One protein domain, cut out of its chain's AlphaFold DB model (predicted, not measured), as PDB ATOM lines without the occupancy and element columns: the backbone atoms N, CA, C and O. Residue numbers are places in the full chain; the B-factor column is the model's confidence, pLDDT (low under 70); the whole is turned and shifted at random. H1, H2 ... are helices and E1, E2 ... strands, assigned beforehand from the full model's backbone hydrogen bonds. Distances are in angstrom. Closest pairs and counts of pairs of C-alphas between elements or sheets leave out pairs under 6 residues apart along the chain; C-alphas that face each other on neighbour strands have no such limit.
ATOM      1  N   PRO A 115     208.077 199.914 242.716       96.94
ATOM      2  CA  PRO A 115     209.026 198.876 243.079       96.94
ATOM      3  C   PRO A 115     208.407 197.910 244.125       96.94
ATOM      4  O   PRO A 115     207.839 198.353 245.121       96.94
ATOM      5  N   LEU A 116     208.577 196.585 243.986       95.94
ATOM      6  CA  LEU A 116     208.063 195.526 244.894       95.94
ATOM      7  C   LEU A 116     209.109 194.981 245.869       95.94
ATOM      8  O   LEU A 116     210.268 194.795 245.494       95.94
ATOM      9  N   ALA A 117     208.725 194.807 247.136       95.19
ATOM     10  CA  ALA A 117     209.627 194.266 248.150       95.19
ATOM     11  C   ALA A 117     209.980 192.805 247.822       95.19
ATOM     12  O   ALA A 117     209.287 192.151 247.043       95.19
ATOM     13  N   GLU A 118     211.056 192.276 248.406       93.81
ATOM     14  CA  GLU A 118     211.460 190.882 248.162       93.81
ATOM     15  C   GLU A 118     210.396 189.870 248.614       93.81
ATOM     16  O   GLU A 118     210.231 188.827 247.987       93.81
ATOM     17  N   ASP A 119     209.642 190.207 249.656       95.00
ATOM     18  CA  ASP A 119     208.559 189.422 250.241       95.00
ATOM     19  C   ASP A 119     207.161 189.981 249.913       95.00
ATOM     20  O   ASP A 119     206.202 189.721 250.643       95.00
ATOM     21  N   ASP A 120     207.019 190.742 248.818       95.50
ATOM     22  CA  ASP A 120     205.729 191.316 248.428       95.50
ATOM     23  C   ASP A 120     204.669 190.219 248.230       95.50
ATOM     24  O   ASP A 120     204.830 189.284 247.439       95.50
ATOM     25  N   ALA A 121     203.548 190.344 248.944       95.38
ATOM     26  CA  ALA A 121     202.487 189.343 248.947       95.38
ATOM     27  C   ALA A 121     201.854 189.127 247.562       95.38
ATOM     28  O   ALA A 121     201.340 188.038 247.301       95.38
ATOM     29  N   ARG A 122     201.914 190.117 246.656       94.25
ATOM     30  CA  ARG A 122     201.446 189.973 245.264       94.25
ATOM     31  C   ARG A 122     202.272 188.953 244.479       94.25
ATOM     32  O   ARG A 122     201.761 188.381 243.523       94.25
ATOM     33  N   CYS A 123     203.507 188.696 244.907       95.75
ATOM     34  CA  CYS A 123     204.415 187.729 244.297       95.75
ATOM     35  C   CYS A 123     204.398 186.348 244.959       95.75
ATOM     36  O   CYS A 123     205.076 185.426 244.499       95.75
ATOM     37  N   ALA A 124     203.601 186.152 246.012       95.62
ATOM     38  CA  ALA A 124     203.513 184.869 246.695       95.62
ATOM     39  C   ALA A 124     202.914 183.783 245.779       95.62
ATOM     40  O   ALA A 124     201.721 183.776 245.483       95.62
ATOM     41  N   GLY A 125     203.749 182.828 245.355       92.62
ATOM     42  CA  GLY A 125     203.337 181.702 244.507       92.62
ATOM     43  C   GLY A 125     203.176 182.037 243.021       92.62
ATOM     44  O   GLY A 125     202.705 181.189 242.264       92.62
ATOM     45  N   VAL A 126     203.580 183.238 242.598       91.88
ATOM     46  CA  VAL A 126     203.588 183.660 241.193       91.88
ATOM     47  C   VAL A 126     204.986 183.434 240.618       91.88
ATOM     48  O   VAL A 126     205.975 183.917 241.165       91.88
ATOM     49  N   ALA A 127     205.076 182.688 239.517       86.12
ATOM     50  CA  ALA A 127     206.309 182.541 238.749       86.12
ATOM     51  C   ALA A 127     206.230 183.453 237.516       86.12
ATOM     52  O   ALA A 127     205.558 183.105 236.549       86.12
ATOM     53  N   GLY A 128     206.896 184.609 237.564       89.38
ATOM     54  CA  GLY A 128     206.918 185.584 236.470       89.38
ATOM     55  C   GLY A 128     205.886 186.700 236.625       89.38
ATOM     56  O   GLY A 128     205.727 187.249 237.717       89.38
ATOM     57  N   ASP A 129     205.221 187.037 235.523       93.25
ATOM     58  CA  ASP A 129     204.302 188.169 235.450       93.25
ATOM     59  C   ASP A 129     202.872 187.779 235.838       93.25
ATOM     60  O   ASP A 129     202.382 186.693 235.521       93.25
ATOM     61  N   ALA A 130     202.154 188.704 236.468       94.38
ATOM     62  CA  ALA A 130     200.733 188.575 236.742       94.38
ATOM     63  C   ALA A 130     199.986 189.861 236.390       94.38
ATOM     64  O   ALA A 130     200.435 190.967 236.679       94.38
ATOM     65  N   CYS A 131     198.790 189.708 235.827       95.25
ATOM     66  CA  CYS A 131     197.834 190.804 235.755       95.25
ATOM     67  C   CYS A 131     197.002 190.833 237.027       95.25
ATOM     68  O   CYS A 131     196.043 190.073 237.177       95.25
ATOM     69  N   ALA A 132     197.404 191.706 237.946       87.81
ATOM     70  CA  ALA A 132     196.631 192.009 239.134       87.81
ATOM     71  C   ALA A 132     195.388 192.844 238.768       87.81
ATOM     72  O   ALA A 132     195.187 193.259 237.622       87.81
ATOM     73  N   SER A 133     194.511 193.052 239.750       77.12
ATOM     74  CA  SER A 133     193.277 193.827 239.595       77.12
ATOM     75  C   SER A 133     193.504 195.183 238.909       77.12
ATOM     76  O   SER A 133     194.529 195.826 239.116       77.12
ATOM     77  N   GLU A 134     192.511 195.624 238.129       70.19
ATOM     78  CA  GLU A 134     192.391 196.997 237.601       70.19
ATOM     79  C   GLU A 134     193.542 197.487 236.700       70.19
ATOM     80  O   GLU A 134     193.907 198.659 236.711       70.19
ATOM     81  N   GLY A 135     194.092 196.610 235.854       90.75
ATOM     82  CA  GLY A 135     195.068 197.031 234.843       90.75
ATOM     83  C   GLY A 135     196.459 197.299 235.414       90.75
ATOM     84  O   GLY A 135     197.197 198.119 234.869       90.75
ATOM     85  N   MET A 136     196.814 196.605 236.494       96.38
ATOM     86  CA  MET A 136     198.161 196.586 237.046       96.38
ATOM     87  C   MET A 136     198.906 195.327 236.588       96.38
ATOM     88  O   MET A 136     198.443 194.206 236.803       96.38
ATOM     89  N   LEU A 137     200.064 195.520 235.968       97.50
ATOM     90  CA  LEU A 137     201.039 194.466 235.711       97.50
ATOM     91  C   LEU A 137     201.911 194.289 236.954       97.50
ATOM     92  O   LEU A 137     202.356 195.271 237.525       97.50
ATOM     93  N   VAL A 138     202.162 193.059 237.376       97.19
ATOM     94  CA  VAL A 138     203.076 192.726 238.472       97.19
ATOM     95  C   VAL A 138     204.158 191.826 237.891       97.19
ATOM     96  O   VAL A 138     203.860 190.691 237.537       97.19
ATOM     97  N   ASP A 139     205.388 192.325 237.781       95.62
ATOM     98  CA  ASP A 139     206.563 191.548 237.380       95.62
ATOM     99  C   ASP A 139     207.350 191.163 238.639       95.62
ATOM    100  O   ASP A 139     208.102 191.954 239.221       95.62
ATOM    101  N   CYS A 140     207.170 189.917 239.075       95.75
ATOM    102  CA  CYS A 140     207.838 189.384 240.260       95.75
ATOM    103  C   CYS A 140     209.301 189.002 240.017       95.75
ATOM    104  O   CYS A 140     210.051 188.832 240.979       95.75
ATOM    105  N   THR A 141     209.726 188.890 238.757       94.25
ATOM    106  CA  THR A 141     211.124 188.618 238.394       94.25
ATOM    107  C   THR A 141     211.951 189.886 238.545       94.25
ATOM    108  O   THR A 141     213.000 189.883 239.188       94.25
ATOM    109  N   SER A 142     211.441 190.985 237.996       93.25
ATOM    110  CA  SER A 142     212.080 192.300 238.039       93.25
ATOM    111  C   SER A 142     211.716 193.102 239.294       93.25
ATOM    112  O   SER A 142     212.301 194.155 239.542       93.25
ATOM    113  N   ARG A 143     210.782 192.591 240.107       95.06
ATOM    114  CA  ARG A 143     210.307 193.175 241.370       95.06
ATOM    115  C   ARG A 143     209.744 194.588 241.203       95.06
ATOM    116  O   ARG A 143     210.114 195.501 241.943       95.06
ATOM    117  N   TYR A 144     208.806 194.759 240.279       96.12
ATOM    118  CA  TYR A 144     208.005 195.978 240.167       96.12
ATOM    119  C   TYR A 144     206.554 195.665 239.774       96.12
ATOM    120  O   TYR A 144     206.260 194.644 239.157       96.12
ATOM    121  N   ALA A 145     205.637 196.551 240.141       96.88
ATOM    122  CA  ALA A 145     204.284 196.606 239.620       96.88
ATOM    123  C   ALA A 145     204.106 197.882 238.804       96.88
ATOM    124  O   ALA A 145     204.725 198.903 239.079       96.88
ATOM    125  N   GLU A 146     203.265 197.836 237.785       96.75
ATOM    126  CA  GLU A 146     203.124 198.904 236.817       96.75
ATOM    127  C   GLU A 146     201.661 199.150 236.462       96.75
ATOM    128  O   GLU A 146     200.888 198.227 236.206       96.75
ATOM    129  N   ARG A 147     201.272 200.425 236.433       96.44
ATOM    130  CA  ARG A 147     199.930 200.877 236.071       96.44
ATOM    131  C   ARG A 147     199.828 201.007 234.555       96.44
ATOM    132  O   ARG A 147     200.347 201.960 233.970       96.44
ATOM    133  N   CYS A 148     199.096 200.094 233.922       97.44
ATOM    134  CA  CYS A 148     198.924 200.103 232.469       97.44
ATOM    135  C   CYS A 148     198.017 201.235 231.976       97.44
ATOM    136  O   CYS A 148     198.153 201.679 230.839       97.44
ATOM    137  N   VAL A 149     197.125 201.735 232.838       95.31
ATOM    138  CA  VAL A 149     196.344 202.952 232.584       95.31
ATOM    139  C   VAL A 149     197.118 204.146 233.142       95.31
ATOM    140  O   VAL A 149     196.845 204.635 234.236       95.31
ATOM    141  N   SER A 150     198.131 204.584 232.402       94.31
ATOM    142  CA  SER A 150     198.957 205.742 232.749       94.31
ATOM    143  C   SER A 150     199.421 206.475 231.488       94.31
ATOM    144  O   SER A 150     199.387 205.891 230.405       94.31
ATOM    145  N   PRO A 151     199.874 207.737 231.598       94.12
ATOM    146  CA  PRO A 151     200.490 208.454 230.484       94.12
ATOM    147  C   PRO A 151     201.716 207.752 229.884       94.12
ATOM    148  O   PRO A 151     202.034 208.006 228.732       94.12
ATOM    149  N   HIS A 152     202.403 206.880 230.636       95.06
ATOM    150  CA  HIS A 152     203.576 206.138 230.147       95.06
ATOM    151  C   HIS A 152     203.239 205.177 229.003       95.06
ATOM    152  O   HIS A 152     204.061 204.914 228.121       95.06
ATOM    153  N   TRP A 153     202.017 204.649 229.013       96.38
ATOM    154  CA  TRP A 153     201.538 203.683 228.040       96.38
ATOM    155  C   TRP A 153     200.559 204.334 227.066       96.38
ATOM    156  O   TRP A 153     199.807 205.248 227.397       96.38
ATOM    157  N   GLY A 154     200.532 203.833 225.833       94.19
ATOM    158  CA  GLY A 154     199.604 204.305 224.816       94.19
ATOM    159  C   GLY A 154     198.155 204.145 225.281       94.19
ATOM    160  O   GLY A 154     197.801 203.140 225.903       94.19
ATOM    161  N   ALA A 155     197.308 205.124 224.954       94.25
ATOM    162  CA  ALA A 155     195.906 205.134 225.362       94.25
ATOM    163  C   ALA A 155     195.189 203.813 225.019       94.25
ATOM    164  O   ALA A 155     195.254 203.329 223.887       94.25
ATOM    165  N   GLY A 156     194.486 203.248 226.005       95.38
ATOM    166  CA  GLY A 156     193.822 201.944 225.894       95.38
ATOM    167  C   GLY A 156     194.704 200.745 226.249       95.38
ATOM    168  O   GLY A 156     194.271 199.610 226.063       95.38
ATOM    169  N   SER A 157     195.924 200.970 226.745       97.50
ATOM    170  CA  SER A 157     196.745 199.897 227.305       97.50
ATOM    171  C   SER A 157     196.108 199.340 228.575       97.50
ATOM    172  O   SER A 157     195.658 200.077 229.450       97.50
ATOM    173  N   GLU A 158     196.087 198.018 228.673       97.38
ATOM    174  CA  GLU A 158     195.636 197.282 229.849       97.38
ATOM    175  C   GLU A 158     196.641 196.177 230.166       97.38
ATOM    176  O   GLU A 158     197.471 195.828 229.320       97.38
ATOM    177  N   CYS A 159     196.586 195.624 231.376       97.62
ATOM    178  CA  CYS A 159     197.407 194.458 231.663       97.62
ATOM    179  C   CYS A 159     196.881 193.266 230.868       97.62
ATOM    180  O   CYS A 159     195.713 192.888 230.989       97.62
ATOM    181  N   ARG A 160     197.753 192.664 230.061       97.00
ATOM    182  CA  ARG A 160     197.456 191.457 229.292       97.00
ATOM    183  C   ARG A 160     198.545 190.424 229.517       97.00
ATOM    184  O   ARG A 160     199.717 190.777 229.590       97.00
ATOM    185  N   LEU A 161     198.145 189.157 229.549       96.06
ATOM    186  CA  LEU A 161     199.064 188.026 229.476       96.06
ATOM    187  C   LEU A 161     199.154 187.535 228.029       96.06
ATOM    188  O   LEU A 161     198.142 187.416 227.331       96.06
ATOM    189  N   GLY A 162     200.380 187.286 227.589       95.12
ATOM    190  CA  GLY A 162     200.734 186.713 226.303       95.12
ATOM    191  C   GLY A 162     200.471 185.211 226.226       95.12
ATOM    192  O   GLY A 162     199.983 184.586 227.167       95.12
ATOM    193  N   LEU A 163     200.829 184.605 225.092       92.06
ATOM    194  CA  LEU A 163     200.647 183.161 224.878       92.06
ATOM    195  C   LEU A 163     201.516 182.297 225.810       92.06
ATOM    196  O   LEU A 163     201.118 181.176 226.126       92.06
ATOM    197  N   GLY A 164     202.672 182.802 226.252       91.69
ATOM    198  CA  GLY A 164     203.559 182.144 227.217       91.69
ATOM    199  C   GLY A 164     203.294 182.543 228.672       91.69
ATOM    200  O   GLY A 164     204.040 182.141 229.558       91.69
ATOM    201  N   SER A 165     202.196 183.259 228.945       91.62
ATOM    202  CA  SER A 165     201.892 183.890 230.242       91.62
ATOM    203  C   SER A 165     202.798 185.070 230.623       91.62
ATOM    204  O   SER A 165     202.735 185.519 231.760       91.62
ATOM    205  N   GLU A 166     203.594 185.617 229.699       94.44
ATOM    206  CA  GLU A 166     204.330 186.868 229.925       94.44
ATOM    207  C   GLU A 166     203.360 188.054 229.939       94.44
ATOM    208  O   GLU A 166     202.526 188.207 229.043       94.44
ATOM    209  N   GLY A 167     203.461 188.911 230.944       95.00
ATOM    210  CA  GLY A 167     202.566 190.035 231.157       95.00
ATOM    211  C   GLY A 167     203.126 191.326 230.577       95.00
ATOM    212  O   GLY A 167     204.304 191.639 230.719       95.00
ATOM    213  N   ARG A 168     202.272 192.116 229.923       96.94
ATOM    214  CA  ARG A 168     202.614 193.469 229.464       96.94
ATOM    215  C   ARG A 168     201.446 194.422 229.661       96.94
ATOM    216  O   ARG A 168     200.285 194.036 229.509       96.94
ATOM    217  N   CYS A 169     201.767 195.694 229.864       97.88
ATOM    218  CA  CYS A 169     200.849 196.782 229.569       97.88
ATOM    219  C   CYS A 169     200.736 196.925 228.047       97.88
ATOM    220  O   CYS A 169     201.661 197.371 227.368       97.88
ATOM    221  N   ALA A 170     199.625 196.444 227.493       97.75
ATOM    222  CA  ALA A 170     199.482 196.239 226.060       97.75
ATOM    223  C   ALA A 170     198.101 196.638 225.542       97.75
ATOM    224  O   ALA A 170     197.068 196.449 226.187       97.75
ATOM    225  N   LEU A 171     198.078 197.121 224.302       97.00
ATOM    226  CA  LEU A 171     196.860 197.512 223.597       97.00
ATOM    227  C   LEU A 171     196.015 196.290 223.214       97.00
ATOM    228  O   LEU A 171     194.789 196.315 223.281       97.00
ATOM    229  N   SER A 172     196.670 195.219 222.759       97.00
ATOM    230  CA  SER A 172     196.028 194.022 222.187       97.00
ATOM    231  C   SER A 172     197.045 192.886 222.029       97.00
ATOM    232  O   SER A 172     198.238 193.105 222.221       97.00
ATOM    233  N   GLY A 173     196.597 191.689 221.646       96.75
ATOM    234  CA  GLY A 173     197.494 190.652 221.120       96.75
ATOM    235  C   GLY A 173     197.990 190.978 219.705       96.75
ATOM    236  O   GLY A 173     197.365 191.751 218.978       96.75
ATOM    237  N   CYS A 174     199.109 190.386 219.302       96.94
ATOM    238  CA  CYS A 174     199.660 190.493 217.952       96.94
ATOM    239  C   CYS A 174     200.390 189.206 217.547       96.94
ATOM    240  O   CYS A 174     200.782 188.414 218.393       96.94
ATOM    241  N   LEU A 175     200.575 188.996 216.242       95.06
ATOM    242  CA  LEU A 175     201.385 187.902 215.706       95.06
ATOM    243  C   LEU A 175     202.616 188.506 215.020       95.06
ATOM    244  O   LEU A 175     202.418 189.213 214.027       95.06
ATOM    245  N   PRO A 176     203.850 188.245 215.497       90.50
ATOM    246  CA  PRO A 176     205.068 188.872 214.978       90.50
ATOM    247  C   PRO A 176     205.215 188.776 213.455       90.50
ATOM    248  O   PRO A 176     205.512 189.777 212.814       90.50
ATOM    249  N   ASP A 177     204.886 187.621 212.868       90.88
ATOM    250  CA  ASP A 177     205.019 187.358 211.424       90.88
ATOM    251  C   ASP A 177     204.082 188.193 210.536       90.88
ATOM    252  O   ASP A 177     204.288 188.307 209.330       90.88
ATOM    253  N   THR A 178     203.021 188.755 211.120       93.38
ATOM    254  CA  THR A 178     202.005 189.543 210.394       93.38
ATOM    255  C   THR A 178     201.862 190.961 210.928       93.38
ATOM    256  O   THR A 178     201.099 191.761 210.382       93.38
ATOM    257  N   ALA A 179     202.566 191.278 212.012       93.69
ATOM    258  CA  ALA A 179     202.539 192.596 212.604       93.69
ATOM    259  C   ALA A 179     203.257 193.589 211.688       93.69
ATOM    260  O   ALA A 179     204.256 193.274 211.042       93.69
ATOM    261  N   ALA A 180     202.747 194.821 211.656       93.38
ATOM    262  CA  ALA A 180     203.491 195.930 211.077       93.38
ATOM    263  C   ALA A 180     204.842 196.083 211.806       93.38
ATOM    264  O   ALA A 180     204.910 195.777 213.005       93.38
ATOM    265  N   PRO A 181     205.890 196.578 211.120       95.25
ATOM    266  CA  PRO A 181     207.155 196.871 211.777       95.25
ATOM    267  C   PRO A 181     206.948 197.848 212.947       95.25
ATOM    268  O   PRO A 181     205.957 198.594 212.959       95.25
ATOM    269  N   PRO A 182     207.866 197.855 213.934       96.94
ATOM    270  CA  PRO A 182     207.874 198.879 214.967       96.94
ATOM    271  C   PRO A 182     207.829 200.268 214.335       96.94
ATOM    272  O   PRO A 182     208.410 200.476 213.268       96.94
ATOM    273  N   ARG A 183     207.111 201.202 214.956       97.19
ATOM    274  CA  ARG A 183     206.969 202.563 214.431       97.19
ATOM    275  C   ARG A 183     206.813 203.602 215.527       97.19
ATOM    276  O   ARG A 183     206.297 203.291 216.602       97.19
ATOM    277  N   CYS A 184     207.191 204.829 215.209       97.31
ATOM    278  CA  CYS A 184     206.916 206.007 216.019       97.31
ATOM    279  C   CYS A 184     205.725 206.779 215.442       97.31
ATOM    280  O   CYS A 184     205.654 207.027 214.237       97.31
ATOM    281  N   THR A 185     204.774 207.160 216.289       94.06
ATOM    282  CA  THR A 185     203.672 208.049 215.900       94.06
ATOM    283  C   THR A 185     203.341 208.967 217.065       94.06
ATOM    284  O   THR A 185     202.962 208.487 218.131       94.06
ATOM    285  N   SER A 186     203.471 210.274 216.863       92.75
ATOM    286  CA  SER A 186     203.222 211.306 217.873       92.75
ATOM    287  C   SER A 186     204.013 211.086 219.171       92.75
ATOM    288  O   SER A 186     203.438 211.152 220.252       92.75
ATOM    289  N   GLY A 187     205.303 210.742 219.076       93.69
ATOM    290  CA  GLY A 187     206.150 210.456 220.249       93.69
ATOM    291  C   GLY A 187     205.909 209.087 220.907       93.69
ATOM    292  O   GLY A 187     206.665 208.679 221.788       93.69
ATOM    293  N   VAL A 188     204.910 208.328 220.443       96.69
ATOM    294  CA  VAL A 188     204.591 206.994 220.959       96.69
ATOM    295  C   VAL A 188     205.279 205.922 220.123       96.69
ATOM    296  O   VAL A 188     205.038 205.790 218.919       96.69
ATOM    297  N   TYR A 189     206.090 205.105 220.787       97.50
ATOM    298  CA  TYR A 189     206.691 203.909 220.220       97.50
ATOM    299  C   TYR A 189     205.707 202.743 220.254       97.50
ATOM    300  O   TYR A 189     205.275 202.330 221.328       97.50
ATOM    301  N   VAL A 190     205.372 202.170 219.096       97.56
ATOM    302  CA  VAL A 190     204.450 201.031 218.988       97.56
ATOM    303  C   VAL A 190     205.153 199.842 218.350       97.56
ATOM    304  O   VAL A 190     205.666 199.946 217.236       97.56
ATOM    305  N   ARG A 191     205.099 198.678 219.006       97.12
ATOM    306  CA  ARG A 191     205.627 197.417 218.463       97.12
ATOM    307  C   ARG A 191     204.781 196.207 218.840       97.12
ATOM    308  O   ARG A 191     204.031 196.233 219.813       97.12
ATOM    309  N   CYS A 192     204.942 195.125 218.087       97.81
ATOM    310  CA  CYS A 192     204.584 193.789 218.550       97.81
ATOM    311  C   CYS A 192     205.783 193.211 219.310       97.81
ATOM    312  O   CYS A 192     206.860 193.086 218.732       97.81
ATOM    313  N   ASP A 193     205.632 192.926 220.603       96.25
ATOM    314  CA  ASP A 193     206.688 192.318 221.413       96.25
ATOM    315  C   ASP A 193     206.772 190.814 221.097       96.25
ATOM    316  O   ASP A 193     205.821 190.085 221.392       96.25
ATOM    317  N   PRO A 194     207.870 190.323 220.491       94.38
ATOM    318  CA  PRO A 194     207.943 188.942 220.019       94.38
ATOM    319  C   PRO A 194     207.968 187.913 221.154       94.38
ATOM    320  O   PRO A 194     207.596 186.768 220.925       94.38
ATOM    321  N   ALA A 195     208.383 188.308 222.364       93.56
ATOM    322  CA  ALA A 195     208.385 187.420 223.524       93.56
ATOM    323  C   ALA A 195     206.957 187.122 224.009       93.56
ATOM    324  O   ALA A 195     206.588 185.966 224.175       93.56
ATOM    325  N   SER A 196     206.134 188.160 224.168       95.94
ATOM    326  CA  SER A 196     204.779 188.036 224.722       95.94
ATOM    327  C   SER A 196     203.678 187.868 223.667       95.94
ATOM    328  O   SER A 196     202.566 187.460 223.997       95.94
ATOM    329  N   ASN A 197     203.946 188.153 222.386       97.06
ATOM    330  CA  ASN A 197     202.918 188.270 221.339       97.06
ATOM    331  C   ASN A 197     201.863 189.345 221.672       97.06
ATOM    332  O   ASN A 197     200.675 189.210 221.362       97.06
ATOM    333  N   LEU A 198     202.293 190.428 222.325       97.44
ATOM    334  CA  LEU A 198     201.445 191.556 222.705       97.44
ATOM    335  C   LEU A 198     201.875 192.835 221.985       97.44
ATOM    336  O   LEU A 198     203.059 193.136 221.831       97.44
ATOM    337  N   LYS A 199     200.890 193.612 221.533       97.75
ATOM    338  CA  LYS A 199     201.099 194.929 220.934       97.75
ATOM    339  C   LYS A 199     201.253 195.960 222.045       97.75
ATOM    340  O   LYS A 199     200.273 196.321 222.695       97.75
ATOM    341  N   VAL A 200     202.470 196.455 222.214       97.81
ATOM    342  CA  VAL A 200     202.856 197.414 223.249       97.81
ATOM    343  C   VAL A 200     203.000 198.801 222.625       97.81
ATOM    344  O   VAL A 200     203.475 198.928 221.494       97.81
ATOM    345  N   ALA A 201     202.570 199.831 223.350       97.69
ATOM    346  CA  ALA A 201     202.720 201.227 222.958       97.69
ATOM    347  C   ALA A 201     203.262 202.031 224.140       97.69
ATOM    348  O   ALA A 201     202.582 202.085 225.155       97.69
ATOM    349  N   LYS A 202     204.443 202.639 224.022       97.12
ATOM    350  CA  LYS A 202     205.105 203.407 225.089       97.12
ATOM    351  C   LYS A 202     205.251 204.863 224.663       97.12
ATOM    352  O   LYS A 202     205.750 205.124 223.572       97.12
ATOM    353  N   ASP A 203     204.814 205.788 225.506       97.00
ATOM    354  CA  ASP A 203     205.040 207.218 225.312       97.00
ATOM    355  C   ASP A 203     206.459 207.561 225.786       97.00
ATOM    356  O   ASP A 203     206.761 207.548 226.985       97.00
ATOM    357  N   CYS A 204     207.351 207.817 224.827       97.44
ATOM    358  CA  CYS A 204     208.762 208.053 225.108       97.44
ATOM    359  C   CYS A 204     208.993 209.369 225.859       97.44
ATOM    360  O   CYS A 204     209.936 209.455 226.653       97.44
ATOM    361  N   ASP A 205     208.118 210.360 225.667       96.00
ATOM    362  CA  ASP A 205     208.274 211.680 226.266       96.00
ATOM    363  C   ASP A 205     208.153 211.586 227.790       96.00
ATOM    364  O   ASP A 205     208.854 212.293 228.503       96.00
ATOM    365  N   THR A 206     207.346 210.663 228.323       96.19
ATOM    366  CA  THR A 206     207.145 210.528 229.781       96.19
ATOM    367  C   THR A 206     208.426 210.272 230.576       96.19
ATOM    368  O   THR A 206     208.542 210.746 231.704       96.19
ATOM    369  N   VAL A 207     209.408 209.592 229.978       96.19
ATOM    370  CA  VAL A 207     210.750 209.362 230.551       96.19
ATOM    371  C   VAL A 207     211.808 210.310 229.969       96.19
ATOM    372  O   VAL A 207     213.008 210.157 230.183       96.19
ATOM    373  N   GLY A 208     211.357 211.315 229.219       96.12
ATOM    374  CA  GLY A 208     212.152 212.303 228.503       96.12
ATOM    375  C   GLY A 208     213.085 211.705 227.455       96.12
ATOM    376  O   GLY A 208     214.234 212.128 227.305       96.12
ATOM    377  N   LEU A 209     212.591 210.702 226.745       97.00
ATOM    378  CA  LEU A 209     213.142 210.240 225.481       97.00
ATOM    379  C   LEU A 209     212.280 210.801 224.345       97.00
ATOM    380  O   LEU A 209     211.247 211.410 224.589       97.00
ATOM    381  N   THR A 210     212.690 210.585 223.103       95.81
ATOM    382  CA  THR A 210     211.890 210.911 221.923       95.81
ATOM    383  C   THR A 210     211.690 209.670 221.055       95.81
ATOM    384  O   THR A 210     212.494 208.737 221.084       95.81
ATOM    385  N   CYS A 211     210.603 209.659 220.285       96.25
ATOM    386  CA  CYS A 211     210.350 208.700 219.213       96.25
ATOM    387  C   CYS A 211     210.240 209.499 217.905       96.25
ATOM    388  O   CYS A 211     209.209 210.153 217.701       96.25
ATOM    389  N   PRO A 212     211.265 209.506 217.031       93.44
ATOM    390  CA  PRO A 212     211.259 210.338 215.830       93.44
ATOM    391  C   PRO A 212     210.061 210.028 214.925       93.44
ATOM    392  O   PRO A 212     209.847 208.879 214.545       93.44
ATOM    393  N   GLU A 213     209.271 211.046 214.573       92.06
ATOM    394  CA  GLU A 213     208.042 210.869 213.788       92.06
ATOM    395  C   GLU A 213     208.311 210.145 212.461       92.06
ATOM    396  O   GLU A 213     209.193 210.534 211.692       92.06
ATOM    397  N   GLY A 214     207.534 209.094 212.183       89.88
ATOM    398  CA  GLY A 214     207.665 208.310 210.954       89.88
ATOM    399  C   GLY A 214     208.852 207.343 210.923       89.88
ATOM    400  O   GLY A 214     209.045 206.685 209.904       89.88
ATOM    401  N   ALA A 215     209.628 207.218 212.006       94.00
ATOM    402  CA  ALA A 215     210.608 206.144 212.120       94.00
ATOM    403  C   ALA A 215     209.908 204.776 212.077       94.00
ATOM    404  O   ALA A 215     208.857 204.586 212.702       94.00
ATOM    405  N   GLU A 216     210.506 203.822 211.360       95.25
ATOM    406  CA  GLU A 216     210.007 202.456 211.194       95.25
ATOM    407  C   GLU A 216     211.128 201.425 211.383       95.25
ATOM    408  O   GLU A 216     212.315 201.707 211.211       95.25
ATOM    409  N   GLY A 217     210.755 200.187 211.708       94.31
ATOM    410  CA  GLY A 217     211.696 199.075 211.791       94.31
ATOM    411  C   GLY A 217     212.670 199.235 212.957       94.31
ATOM    412  O   GLY A 217     212.246 199.394 214.097       94.31
TER     413      GLY A 217
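What this domain is: This is residues 115 to 217 of the 329 residues of an uncharacterized protein of Polyangium fumosum (UniProt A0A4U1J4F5). With little regular structure, three small antiparallel sheets follow one another in a row: hairpin E4 E5 in the middle, E1 E2 E3 face to face with it as a sandwich, and E6 E7 E8 beyond. The printed part has 103 residues, 39 in named elements, strands E1 to E8 then helix H1: mostly strand. It is compact, radius of gyration of the C-alphas 14.1 A, spanning 43 by 31 by 20 A.

How they stand to each other: E6, residues 183 to 185, E7, 188 to 193, and E8, 198 to 203, form a meander, each strand the antiparallel neighbour of the one before; N 185 and O 188 are 3.0 A apart, N 191 and O 200 3.0 A, within hydrogen-bond range. H1, residues 204 to 207, too short for any O i to N i+4 pair, only grazes this sheet. E8 touches E5, residues 167 to 170; their closest C-alphas, Val 200 and Ala 170, are 4.5 A apart. E5 and E4, residues 158 to 161, are a hairpin, with N 160 and O 168 2.9 A apart. E1, 129 to 132, E2, 136 to 139, and E3, 144 to 147, another meander, have N 130 and O 138 2.8 A apart, N 146 and O 137 2.7 A.

Where its parts are: E1 begins at C-alpha 129 (204.302, 188.169, 235.450); H1 ends at C-alpha 207 (210.750, 209.362, 230.551). E8 is 16.3 A long, E7 14.8 A.

The domain as a whole: The farthest C-alphas, Asp 119 and Gly 214, are 43.6 A apart. The printed part has no cut; link E5 to E6 is long; no printed residue is under 70 pLDDT.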